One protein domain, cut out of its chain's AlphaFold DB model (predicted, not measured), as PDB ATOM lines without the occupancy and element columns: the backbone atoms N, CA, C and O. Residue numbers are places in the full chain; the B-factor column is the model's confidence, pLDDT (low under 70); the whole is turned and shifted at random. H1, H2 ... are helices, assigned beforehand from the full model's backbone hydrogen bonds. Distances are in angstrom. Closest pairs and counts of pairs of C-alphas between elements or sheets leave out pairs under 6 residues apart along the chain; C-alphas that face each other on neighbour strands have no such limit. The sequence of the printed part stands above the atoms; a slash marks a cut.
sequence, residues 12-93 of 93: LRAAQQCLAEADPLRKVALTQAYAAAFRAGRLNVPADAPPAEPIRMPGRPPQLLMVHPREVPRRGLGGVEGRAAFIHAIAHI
ATOM      1  N   LEU A  12     137.704 135.081 137.502       92.44
ATOM      2  CA  LEU A  12     139.086 135.314 137.076       92.44
ATOM      3  C   LEU A  12     139.244 135.084 135.570       92.44
ATOM      4  O   LEU A  12     139.912 135.860 134.888       92.44
ATOM      5  N   ARG A  13     138.551 134.075 135.028       91.69
ATOM      6  CA  ARG A  13     138.501 133.817 133.582       91.69
ATOM      7  C   ARG A  13     137.792 134.946 132.829       91.69
ATOM      8  O   ARG A  13     138.279 135.377 131.787       91.69
ATOM      9  N   ALA A  14     136.690 135.463 133.373       94.88
ATOM     10  CA  ALA A  14     136.011 136.638 132.824       94.88
ATOM     11  C   ALA A  14     136.932 137.868 132.783       94.88
ATOM     12  O   ALA A  14     137.058 138.520 131.745       94.88
ATOM     13  N   ALA A  15     137.630 138.153 133.886       93.25
ATOM     14  CA  ALA A  15     138.580 139.259 133.962       93.25
ATOM     15  C   ALA A  15     139.730 139.103 132.953       93.25
ATOM     16  O   ALA A  15     140.070 140.058 132.254       93.25
ATOM     17  N   GLN A  16     140.282 137.892 132.818       91.50
ATOM     18  CA  GLN A  16     141.330 137.593 131.844       91.50
ATOM     19  C   GLN A  16     140.871 137.883 130.408       91.50
ATOM     20  O   GLN A  16     141.605 138.517 129.652       91.50
ATOM     21  N   GLN A  17     139.650 137.480 130.036       92.88
ATOM     22  CA  GLN A  17     139.101 137.753 128.704       92.88
ATOM     23  C   GLN A  17     138.927 139.255 128.440       92.88
ATOM     24  O   GLN A  17     139.308 139.730 127.370       92.88
ATOM     25  N   CYS A  18     138.430 140.026 129.413       94.88
ATOM     26  CA  CYS A  18     138.340 141.487 129.288       94.88
ATOM     27  C   CYS A  18     139.714 142.132 129.068       94.88
ATOM     28  O   CYS A  18     139.873 143.029 128.236       94.88
ATOM     29  N   LEU A  19     140.721 141.682 129.821       93.31
ATOM     30  CA  LEU A  19     142.078 142.209 129.715       93.31
ATOM     31  C   LEU A  19     142.711 141.862 128.364       93.31
ATOM     32  O   LEU A  19     143.380 142.721 127.789       93.31
ATOM     33  N   ALA A  20     142.465 140.657 127.846       92.69
ATOM     34  CA  ALA A  20     143.031 140.148 126.597       92.69
ATOM     35  C   ALA A  20     142.348 140.667 125.317       92.69
ATOM     36  O   ALA A  20     142.986 140.657 124.266       92.69
ATOM     37  N   GLU A  21     141.096 141.135 125.374       94.69
ATOM     38  CA  GLU A  21     140.391 141.669 124.197       94.69
ATOM     39  C   GLU A  21     141.138 142.880 123.608       94.69
ATOM     40  O   GLU A  21     141.571 143.777 124.332       94.69
ATOM     41  N   ALA A  22     141.333 142.898 122.294       94.00
ATOM     42  CA  ALA A  22     142.109 143.919 121.593       94.00
ATOM     43  C   ALA A  22     141.223 145.015 120.994       94.00
ATOM     44  O   ALA A  22     141.663 146.161 120.880       94.00
ATOM     45  N   ASP A  23     139.981 144.679 120.638       92.88
ATOM     46  CA  ASP A  23     139.008 145.635 120.129       92.88
ATOM     47  C   ASP A  23     138.410 146.459 121.292       92.88
ATOM     48  O   ASP A  23     137.828 145.888 122.221       92.88
ATOM     49  N   PRO A  24     138.522 147.801 121.279       91.38
ATOM     50  CA  PRO A  24     138.053 148.632 122.385       91.38
ATOM     51  C   PRO A  24     136.545 148.536 122.638       91.38
ATOM     52  O   PRO A  24     136.119 148.529 123.794       91.38
ATOM     53  N   LEU A  25     135.730 148.446 121.584       93.44
ATOM     54  CA  LEU A  25     134.274 148.390 121.715       93.44
ATOM     55  C   LEU A  25     133.838 147.038 122.276       93.44
ATOM     56  O   LEU A  25     133.020 146.985 123.199       93.44
ATOM     57  N   ARG A  26     134.432 145.945 121.787       95.31
ATOM     58  CA  ARG A  26     134.213 144.602 122.334       95.31
ATOM     59  C   ARG A  26     134.693 144.507 123.775       95.31
ATOM     60  O   ARG A  26     133.973 143.952 124.599       95.31
ATOM     61  N   LYS A  27     135.841 145.102 124.115       95.00
ATOM     62  CA  LYS A  27     136.363 145.132 125.491       95.00
ATOM     63  C   LYS A  27     135.386 145.804 126.445       95.00
ATOM     64  O   LYS A  27     135.094 145.252 127.508       95.00
ATOM     65  N   VAL A  28     134.874 146.976 126.069       96.06
ATOM     66  CA  VAL A  28     133.880 147.709 126.867       96.06
ATOM     67  C   VAL A  28     132.623 146.864 127.046       96.06
ATOM     68  O   VAL A  28     132.170 146.680 128.176       96.06
ATOM     69  N   ALA A  29     132.098 146.295 125.962       96.56
ATOM     70  CA  ALA A  29     130.890 145.485 126.009       96.56
ATOM     71  C   ALA A  29     131.063 144.205 126.856       96.56
ATOM     72  O   ALA A  29     130.203 143.909 127.686       96.56
ATOM     73  N   LEU A  30     132.188 143.488 126.723       97.25
ATOM     74  CA  LEU A  30     132.520 142.310 127.542       97.25
ATOM     75  C   LEU A  30     132.639 142.677 129.021       97.25
ATOM     76  O   LEU A  30     132.048 142.021 129.877       97.25
ATOM     77  N   THR A  31     133.347 143.769 129.319       97.00
ATOM     78  CA  THR A  31     133.527 144.250 130.693       97.00
ATOM     79  C   THR A  31     132.186 144.593 131.335       97.00
ATOM     80  O   THR A  31     131.934 144.210 132.477       97.00
ATOM     81  N   GLN A  32     131.294 145.264 130.605       97.81
ATOM     82  CA  GLN A  32     129.952 145.586 131.094       97.81
ATOM     83  C   GLN A  32     129.104 144.328 131.326       97.81
ATOM     84  O   GLN A  32     128.456 144.217 132.369       97.81
ATOM     85  N   ALA A  33     129.136 143.370 130.395       97.06
ATOM     86  CA  ALA A  33     128.389 142.121 130.508       97.06
ATOM     87  C   ALA A  33     128.837 141.286 131.719       97.06
ATOM     88  O   ALA A  33     128.004 140.886 132.539       97.06
ATOM     89  N   TYR A  34     130.146 141.084 131.893       97.62
ATOM     90  CA  TYR A  34     130.670 140.344 133.041       97.62
ATOM     91  C   TYR A  34     130.505 141.100 134.358       97.62
ATOM     92  O   TYR A  34     130.186 140.476 135.367       97.62
ATOM     93  N   ALA A  35     130.616 142.432 134.369       97.56
ATOM     94  CA  ALA A  35     130.314 143.220 135.564       97.56
ATOM     95  C   ALA A  35     128.849 143.053 135.999       97.56
ATOM     96  O   ALA A  35     128.568 142.929 137.191       97.56
ATOM     97  N   ALA A  36     127.907 143.006 135.051       97.12
ATOM     98  CA  ALA A  36     126.504 142.735 135.354       97.12
ATOM     99  C   ALA A  36     126.293 141.304 135.884       97.12
ATOM    100  O   ALA A  36     125.545 141.111 136.842       97.12
ATOM    101  N   ALA A  37     126.971 140.306 135.307       96.38
ATOM    102  CA  ALA A  37     126.922 138.923 135.783       96.38
ATOM    103  C   ALA A  37     127.503 138.763 137.197       96.38
ATOM    104  O   ALA A  37     126.897 138.092 138.029       96.38
ATOM    105  N   PHE A  38     128.619 139.431 137.489       96.94
ATOM    106  CA  PHE A  38     129.229 139.447 138.817       96.94
ATOM    107  C   PHE A  38     128.312 140.085 139.863       96.94
ATOM    108  O   PHE A  38     128.044 139.474 140.893       96.94
ATOM    109  N   ARG A  39     127.740 141.265 139.576       97.56
ATOM    110  CA  ARG A  39     126.774 141.919 140.482       97.56
ATOM    111  C   ARG A  39     125.534 141.067 140.751       97.56
ATOM    112  O   ARG A  39     124.937 141.185 141.812       97.56
ATOM    113  N   ALA A  40     125.153 140.221 139.798       97.19
ATOM    114  CA  ALA A  40     124.042 139.290 139.938       97.19
ATOM    115  C   ALA A  40     124.429 137.952 140.604       97.19
ATOM    116  O   ALA A  40     123.621 137.027 140.589       97.19
ATOM    117  N   GLY A  41     125.654 137.811 141.125       96.75
ATOM    118  CA  GLY A  41     126.126 136.589 141.787       96.75
ATOM    119  C   GLY A  41     126.363 135.399 140.849       96.75
ATOM    120  O   GLY A  41     126.503 134.271 141.309       96.75
ATOM    121  N   ARG A  42     126.403 135.623 139.527       96.56
ATOM    122  CA  ARG A  42     126.621 134.561 138.525       96.56
ATOM    123  C   ARG A  42     128.095 134.255 138.267       96.56
ATOM    124  O   ARG A  42     128.392 133.287 137.574       96.56
ATOM    125  N   LEU A  43     129.004 135.086 138.775       96.81
ATOM    126  CA  LEU A  43     130.446 134.878 138.694       96.81
ATOM    127  C   LEU A  43     131.023 134.823 140.105       96.81
ATOM    128  O   LEU A  43     130.764 135.720 140.903       96.81
ATOM    129  N   ASN A  44     131.839 133.811 140.379       94.94
ATOM    130  CA  ASN A  44     132.484 133.589 141.666       94.94
ATOM    131  C   ASN A  44     133.998 133.459 141.488       94.94
ATOM    132  O   ASN A  44     134.491 133.096 140.415       94.94
ATOM    133  N   VAL A  45     134.742 133.757 142.551       92.00
ATOM    134  CA  VAL A  45     136.169 133.434 142.627       92.00
ATOM    135  C   VAL A  45     136.282 131.946 142.984       92.00
ATOM    136  O   VAL A  45     135.748 131.559 144.024       92.00
ATOM    137  N   PRO A  46     136.916 131.097 142.152       89.12
ATOM    138  CA  PRO A  46     137.124 129.692 142.500       89.12
ATOM    139  C   PRO A  46     137.968 129.563 143.773       89.12
ATOM    140  O   PRO A  46     138.950 130.288 143.934       89.12
ATOM    141  N   ALA A  47     137.598 128.647 144.671       86.56
ATOM    142  CA  ALA A  47     138.293 128.453 145.949       86.56
ATOM    143  C   ALA A  47     139.712 127.883 145.774       86.56
ATOM    144  O   ALA A  47     140.605 128.172 146.564       86.56
ATOM    145  N   ASP A  48     139.911 127.097 144.721       86.88
ATOM    146  CA  ASP A  48     141.152 126.445 144.308       86.88
ATOM    147  C   ASP A  48     141.814 127.162 143.121       86.88
ATOM    148  O   ASP A  48     142.586 126.565 142.369       86.88
ATOM    149  N   ALA A  49     141.506 128.450 142.928       82.88
ATOM    150  CA  ALA A  49     142.087 129.222 141.844       82.88
ATOM    151  C   ALA A  49     143.625 129.223 141.945       82.88
ATOM    152  O   ALA A  49     144.168 129.603 142.989       82.88
ATOM    153  N   PRO A  50     144.347 128.853 140.868       81.06
ATOM    154  CA  PRO A  50     145.789 129.032 140.839       81.06
ATOM    155  C   PRO A  50     146.123 130.527 140.961       81.06
ATOM    156  O   PRO A  50     145.278 131.377 140.648       81.06
ATOM    157  N   PRO A  51     147.354 130.876 141.381       81.06
ATOM    158  CA  PRO A  51     147.817 132.254 141.340       81.06
ATOM    159  C   PRO A  51     147.536 132.871 139.970       81.06
ATOM    160  O   PRO A  51     147.747 132.230 138.939       81.06
ATOM    161  N   ALA A  52     147.038 134.108 139.962       73.56
ATOM    162  CA  ALA A  52     146.767 134.794 138.710       73.56
ATOM    163  C   ALA A  52     148.062 134.906 137.897       73.56
ATOM    164  O   ALA A  52     149.079 135.393 138.398       73.56
ATOM    165  N   GLU A  53     148.009 134.473 136.639       76.25
ATOM    166  CA  GLU A  53     149.095 134.708 135.693       76.25
ATOM    167  C   GLU A  53     149.397 136.214 135.625       76.25
ATOM    168  O   GLU A  53     148.457 137.022 135.598       76.25
ATOM    169  N   PRO A  54     150.680 136.622 135.572       81.38
ATOM    170  CA  PRO A  54     151.030 138.024 135.435       81.38
ATOM    171  C   PRO A  54     150.312 138.648 134.240       81.38
ATOM    172  O   PRO A  54     150.387 138.146 133.113       81.38
ATOM    173  N   ILE A  55     149.650 139.779 134.475       78.56
ATOM    174  CA  ILE A  55     149.075 140.586 133.402       78.56
ATOM    175  C   ILE A  55     150.261 141.173 132.631       78.56
ATOM    176  O   ILE A  55     150.872 142.147 133.065       78.56
ATOM    177  N   ARG A  56     150.640 140.517 131.527       82.56
ATOM    178  CA  ARG A  56     151.700 140.978 130.620       82.56
ATOM    179  C   ARG A  56     151.172 142.156 129.791       82.56
ATOM    180  O   ARG A  56     150.737 143.165 130.330       82.56
ATOM    181  N   MET A  57     151.177 142.040 128.468       85.19
ATOM    182  CA  MET A  57     150.582 143.057 127.609       85.19
ATOM    183  C   MET A  57     149.065 142.848 127.550       85.19
ATOM    184  O   MET A  57     148.638 141.800 127.058       85.19
ATOM    185  N   PRO A  58     148.241 143.803 128.019       87.62
ATOM    186  CA  PRO A  58     146.807 143.730 127.794       87.62
ATOM    187  C   PRO A  58     146.507 143.820 126.295       87.62
ATOM    188  O   PRO A  58     147.268 144.412 125.520       87.62
ATOM    189  N   GLY A  59     145.366 143.263 125.898       90.25
ATOM    190  CA  GLY A  59     144.854 143.386 124.546       90.25
ATOM    191  C   GLY A  59     144.731 144.855 124.162       90.25
ATOM    192  O   GLY A  59     144.143 145.663 124.891       90.25
ATOM    193  N   ARG A  60     145.325 145.196 123.022       90.25
ATOM    194  CA  ARG A  60     145.326 146.533 122.432       90.25
ATOM    195  C   ARG A  60     145.147 146.408 120.922       90.25
ATOM    196  O   ARG A  60     145.577 145.392 120.368       90.25
ATOM    197  N   PRO A  61     144.589 147.426 120.250       89.94
ATOM    198  CA  PRO A  61     144.530 147.443 118.797       89.94
ATOM    199  C   PRO A  61     145.918 147.202 118.185       89.94
ATOM    200  O   PRO A  61     146.912 147.705 118.723       89.94
ATOM    201  N   PRO A  62     146.009 146.462 117.067       86.50
ATOM    202  CA  PRO A  62     147.291 146.151 116.433       86.50
ATOM    203  C   PRO A  62     148.019 147.412 115.956       86.50
ATOM    204  O   PRO A  62     149.247 147.440 115.912       86.50
ATOM    205  N   GLN A  63     147.266 148.460 115.621       84.06
ATOM    206  CA  GLN A  63     147.789 149.760 115.239       84.06
ATOM    207  C   GLN A  63     146.964 150.848 115.916       84.06
ATOM    208  O   GLN A  63     145.734 150.799 115.935       84.06
ATOM    209  N   LEU A  64     147.657 151.837 116.470       78.62
ATOM    210  CA  LEU A  64     147.046 153.105 116.839       78.62
ATOM    211  C   LEU A  64     147.092 154.015 115.614       78.62
ATOM    212  O   LEU A  64     148.088 154.021 114.889       78.62
ATOM    213  N   LEU A  65     146.038 154.803 115.399       82.25
ATOM    214  CA  LEU A  65     146.077 155.846 114.382       82.25
ATOM    215  C   LEU A  65     147.110 156.895 114.806       82.25
ATOM    216  O   LEU A  65     146.896 157.644 115.760       82.25
ATOM    217  N   MET A  66     148.240 156.927 114.105       84.06
ATOM    218  CA  MET A  66     149.235 157.976 114.271       84.06
ATOM    219  C   MET A  66     148.808 159.175 113.432       84.06
ATOM    220  O   MET A  66     148.713 159.076 112.212       84.06
ATOM    221  N   VAL A  67     148.549 160.294 114.096       87.31
ATOM    222  CA  VAL A  67     148.250 161.574 113.448       87.31
ATOM    223  C   VAL A  67     149.431 162.519 113.633       87.31
ATOM    224  O   VAL A  67     150.172 162.408 114.617       87.31
ATOM    225  N   HIS A  68     149.628 163.454 112.706       90.69
ATOM    226  CA  HIS A  68     150.672 164.465 112.865       90.69
ATOM    227  C   HIS A  68     150.402 165.288 114.148       90.69
ATOM    228  O   HIS A  68     149.238 165.534 114.465       90.69
ATOM    229  N   PRO A  69     151.406 165.799 114.894       85.69
ATOM    230  CA  PRO A  69     151.158 166.564 116.128       85.69
ATOM    231  C   PRO A  69     150.180 167.744 115.977       85.69
ATOM    232  O   PRO A  69     149.480 168.099 116.919       85.69
ATOM    233  N   ARG A  70     150.103 168.340 114.778       87.81
ATOM    234  CA  ARG A  70     149.140 169.412 114.441       87.81
ATOM    235  C   ARG A  70     147.693 168.928 114.278       87.81
ATOM    236  O   ARG A  70     146.785 169.745 114.356       87.81
ATOM    237  N   GLU A  71     147.503 167.637 114.041       87.88
ATOM    238  CA  GLU A  71     146.213 166.963 113.859       87.88
ATOM    239  C   GLU A  71     145.713 166.313 115.157       87.88
ATOM    240  O   GLU A  71     144.566 165.875 115.224       87.88
ATOM    241  N   VAL A  72     146.539 166.271 116.211       81.12
ATOM    242  CA  VAL A  72     146.083 165.870 117.546       81.12
ATOM    243  C   VAL A  72     144.999 166.859 118.000       81.12
ATOM    244  O   VAL A  72     145.268 168.065 118.048       81.12
ATOM    245  N   PRO A  73     143.786 166.392 118.364       75.38
ATOM    246  CA  PRO A  73     142.709 167.273 118.795       75.38
ATOM    247  C   PRO A  73     143.159 168.179 119.945       75.38
ATOM    248  O   PRO A  73     143.622 167.704 120.988       75.38
ATOM    249  N   ARG A  74     143.023 169.498 119.761       72.75
ATOM    250  CA  ARG A  74     143.371 170.468 120.803       72.75
ATOM    251  C   ARG A  74     142.412 170.319 121.977       72.75
ATOM    252  O   ARG A  74     141.210 170.530 121.847       72.75
ATOM    253  N   ARG A  75     142.960 170.005 123.147       68.06
ATOM    254  CA  ARG A  75     142.213 169.932 124.406       68.06
ATOM    255  C   ARG A  75     142.174 171.327 125.028       68.06
ATOM    256  O   ARG A  75     143.026 171.677 125.836       68.06
ATOM    257  N   GLY A  76     141.241 172.160 124.574       70.19
ATOM    258  CA  GLY A  76     141.023 173.488 125.152       70.19
ATOM    259  C   GLY A  76     140.193 173.412 126.435       70.19
ATOM    260  O   GLY A  76     139.244 172.642 126.505       70.19
ATOM    261  N   LEU A  77     140.486 174.252 127.430       76.19
ATOM    262  CA  LEU A  77     139.742 174.319 128.705       76.19
ATOM    263  C   LEU A  77     138.359 175.001 128.594       76.19
ATOM    264  O   LEU A  77     137.656 175.158 129.594       76.19
ATOM    265  N   GLY A  78     137.971 175.427 127.388       80.62
ATOM    266  CA  GLY A  78     136.750 176.202 127.155       80.62
ATOM    267  C   GLY A  78     135.454 175.415 127.375       80.62
ATOM    268  O   GLY A  78     134.450 176.002 127.767       80.62
ATOM    269  N   GLY A  79     135.479 174.092 127.183       86.19
ATOM    270  CA  GLY A  79     134.313 173.209 127.320       86.19
ATOM    271  C   GLY A  79     134.339 172.339 128.578       86.19
ATOM    272  O   GLY A  79     135.375 172.193 129.234       86.19
ATOM    273  N   VAL A  80     133.195 171.731 128.902       88.88
ATOM    274  CA  VAL A  80     133.068 170.773 130.018       88.88
ATOM    275  C   VAL A  80     133.958 169.554 129.771       88.88
ATOM    276  O   VAL A  80     134.700 169.134 130.657       88.88
ATOM    277  N   GLU A  81     133.963 169.056 128.540       85.75
ATOM    278  CA  GLU A  81     134.758 167.922 128.070       85.75
ATOM    279  C   GLU A  81     136.255 168.225 128.173       85.75
ATOM    280  O   GLU A  81     137.043 167.397 128.626       85.75
ATOM    281  N   GLY A  82     136.646 169.448 127.807       83.88
ATOM    282  CA  GLY A  82     138.027 169.915 127.891       83.88
ATOM    283  C   GLY A  82     138.545 169.994 129.326       83.88
ATOM    284  O   GLY A  82     139.662 169.559 129.606       83.88
ATOM    285  N   ARG A  83     137.715 170.482 130.256       88.19
ATOM    286  CA  ARG A  83     138.040 170.481 131.691       88.19
ATOM    287  C   ARG A  83     138.103 169.067 132.267       88.19
ATOM    288  O   ARG A  83     139.032 168.775 133.014       88.19
ATOM    289  N   ALA A  84     137.179 168.179 131.895       85.56
ATOM    290  CA  ALA A  84     137.203 166.782 132.331       85.56
ATOM    291  C   ALA A  84     138.480 166.064 131.861       85.56
ATOM    292  O   ALA A  84     139.146 165.403 132.657       85.56
ATOM    293  N   ALA A  85     138.871 166.261 130.598       79.88
ATOM    294  CA  ALA A  85     140.112 165.714 130.053       79.88
ATOM    295  C   ALA A  85     141.365 166.256 130.769       79.88
ATOM    296  O   ALA A  85     142.332 165.519 130.946       79.88
ATOM    297  N   PHE A  86     141.354 167.524 131.194       81.19
ATOM    298  CA  PHE A  86     142.449 168.128 131.955       81.19
ATOM    299  C   PHE A  86     142.567 167.556 133.372       81.19
ATOM    300  O   PHE A  86     143.653 167.144 133.774       81.19
ATOM    301  N   ILE A  87     141.451 167.467 134.103       85.06
ATOM    302  CA  ILE A  87     141.419 166.858 135.443       85.06
ATOM    303  C   ILE A  87     141.887 165.400 135.370       85.06
ATOM    304  O   ILE A  87     142.713 164.978 136.173       85.06
ATOM    305  N   HIS A  88     141.412 164.651 134.372       81.25
ATOM    306  CA  HIS A  88     141.844 163.279 134.123       81.25
ATOM    307  C   HIS A  88     143.356 163.178 133.865       81.25
ATOM    308  O   HIS A  88     144.002 162.286 134.403       81.25
ATOM    309  N   ALA A  89     143.939 164.101 133.091       78.81
ATOM    310  CA  ALA A  89     145.380 164.120 132.841       78.81
ATOM    311  C   ALA A  89     146.199 164.378 134.118       78.81
ATOM    312  O   ALA A  89     147.201 163.702 134.320       78.81
ATOM    313  N   ILE A  90     145.766 165.303 134.985       80.75
ATOM    314  CA  ILE A  90     146.425 165.560 136.279       80.75
ATOM    315  C   ILE A  90     146.316 164.350 137.206       80.75
ATOM    316  O   ILE A  90     147.287 164.009 137.864       80.75
ATOM    317  N   ALA A  91     145.160 163.685 137.249       82.81
ATOM    318  CA  ALA A  91     144.948 162.515 138.103       82.81
ATOM    319  C   ALA A  91     145.845 161.312 137.746       82.81
ATOM    320  O   ALA A  91     145.951 160.376 138.533       82.81
ATOM    321  N   HIS A  92     146.446 161.321 136.555       72.00
ATOM    322  CA  HIS A  92     147.384 160.302 136.089       72.00
ATOM    323  C   HIS A  92     148.867 160.684 136.262       72.00
ATOM    324  O   HIS A  92     149.719 159.886 135.870       72.00
ATOM    325  N   ILE A  93     149.173 161.865 136.817       58.06
ATOM    326  CA  ILE A  93     150.520 162.263 137.274       58.06
ATOM    327  C   ILE A  93     150.759 161.673 138.664       58.06
ATOM    328  O   ILE A  93     151.865 161.129 138.872       58.06
TER     329      ILE A  93
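Overview. This is residues 12 to 93 of the 93 residues of the protein "DUF455 domain-containing protein" of Stenotrophomonas sp. HMWF022 (UniProt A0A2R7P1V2). A small helical hairpin, H1 folding back into the longer H2, makes one end of an elongated model, and a lone helix, H3, lies at the other end. A long stretch with no named element, residues 40 to 79, joins the two ends; its residues 63 to 73 stand free as a bare strap. The printed part has 82 residues, with three named helices in the order H1, H2, H3 and no named strand; the class is all helix, though the helices hold 37 of the 82 residues. The whole is only just extended, close to loose, with a radius of gyration of the C-alphas of 17.8 A, and the C-alphas span 52 by 28 by 24 A.

Arrangement. H1, residues 12 to 20, and H2, residues 24 to 39, form a helical hairpin. They touch, with the closest C-alphas those of Cys 18 and Lys 27, 5.6 A apart. H2 touches H1 with residues 27 to 34 alone. Their lines stand at a shallow tilt of 15 degrees, and they run opposite ways. H3, residues 80 to 91, is apart from H1 and from H2. In H1, H2 and H3 every backbone O i to N i+4 pair is within hydrogen-bond range.

Along the chain. H1 begins at C-alpha 12, at (139.086, 135.314, 137.076), and is 12.2 A long from first to last C-alpha. H2, 16 residues, is 22.4 A long and ends at C-alpha 39, at (126.774, 141.919, 140.482). H3 is 16.6 A long and ends at C-alpha 91, at (144.948, 162.515, 138.103).

Size, cuts and confidence. The two C-alphas farthest apart are those of Asp 48 and Arg 70, at 52.9 A. The link H1 to H2 is tight, with 3 residues, and the link H2 to H3 is long, with 40. Residues 87 to 93, of which 87 to 91 belong to H3, stand free. The printed part has no cut and ends at residue 93, the chain's last. The mean pLDDT of the printed part is 87.5; residues 75 and 93 are under 70.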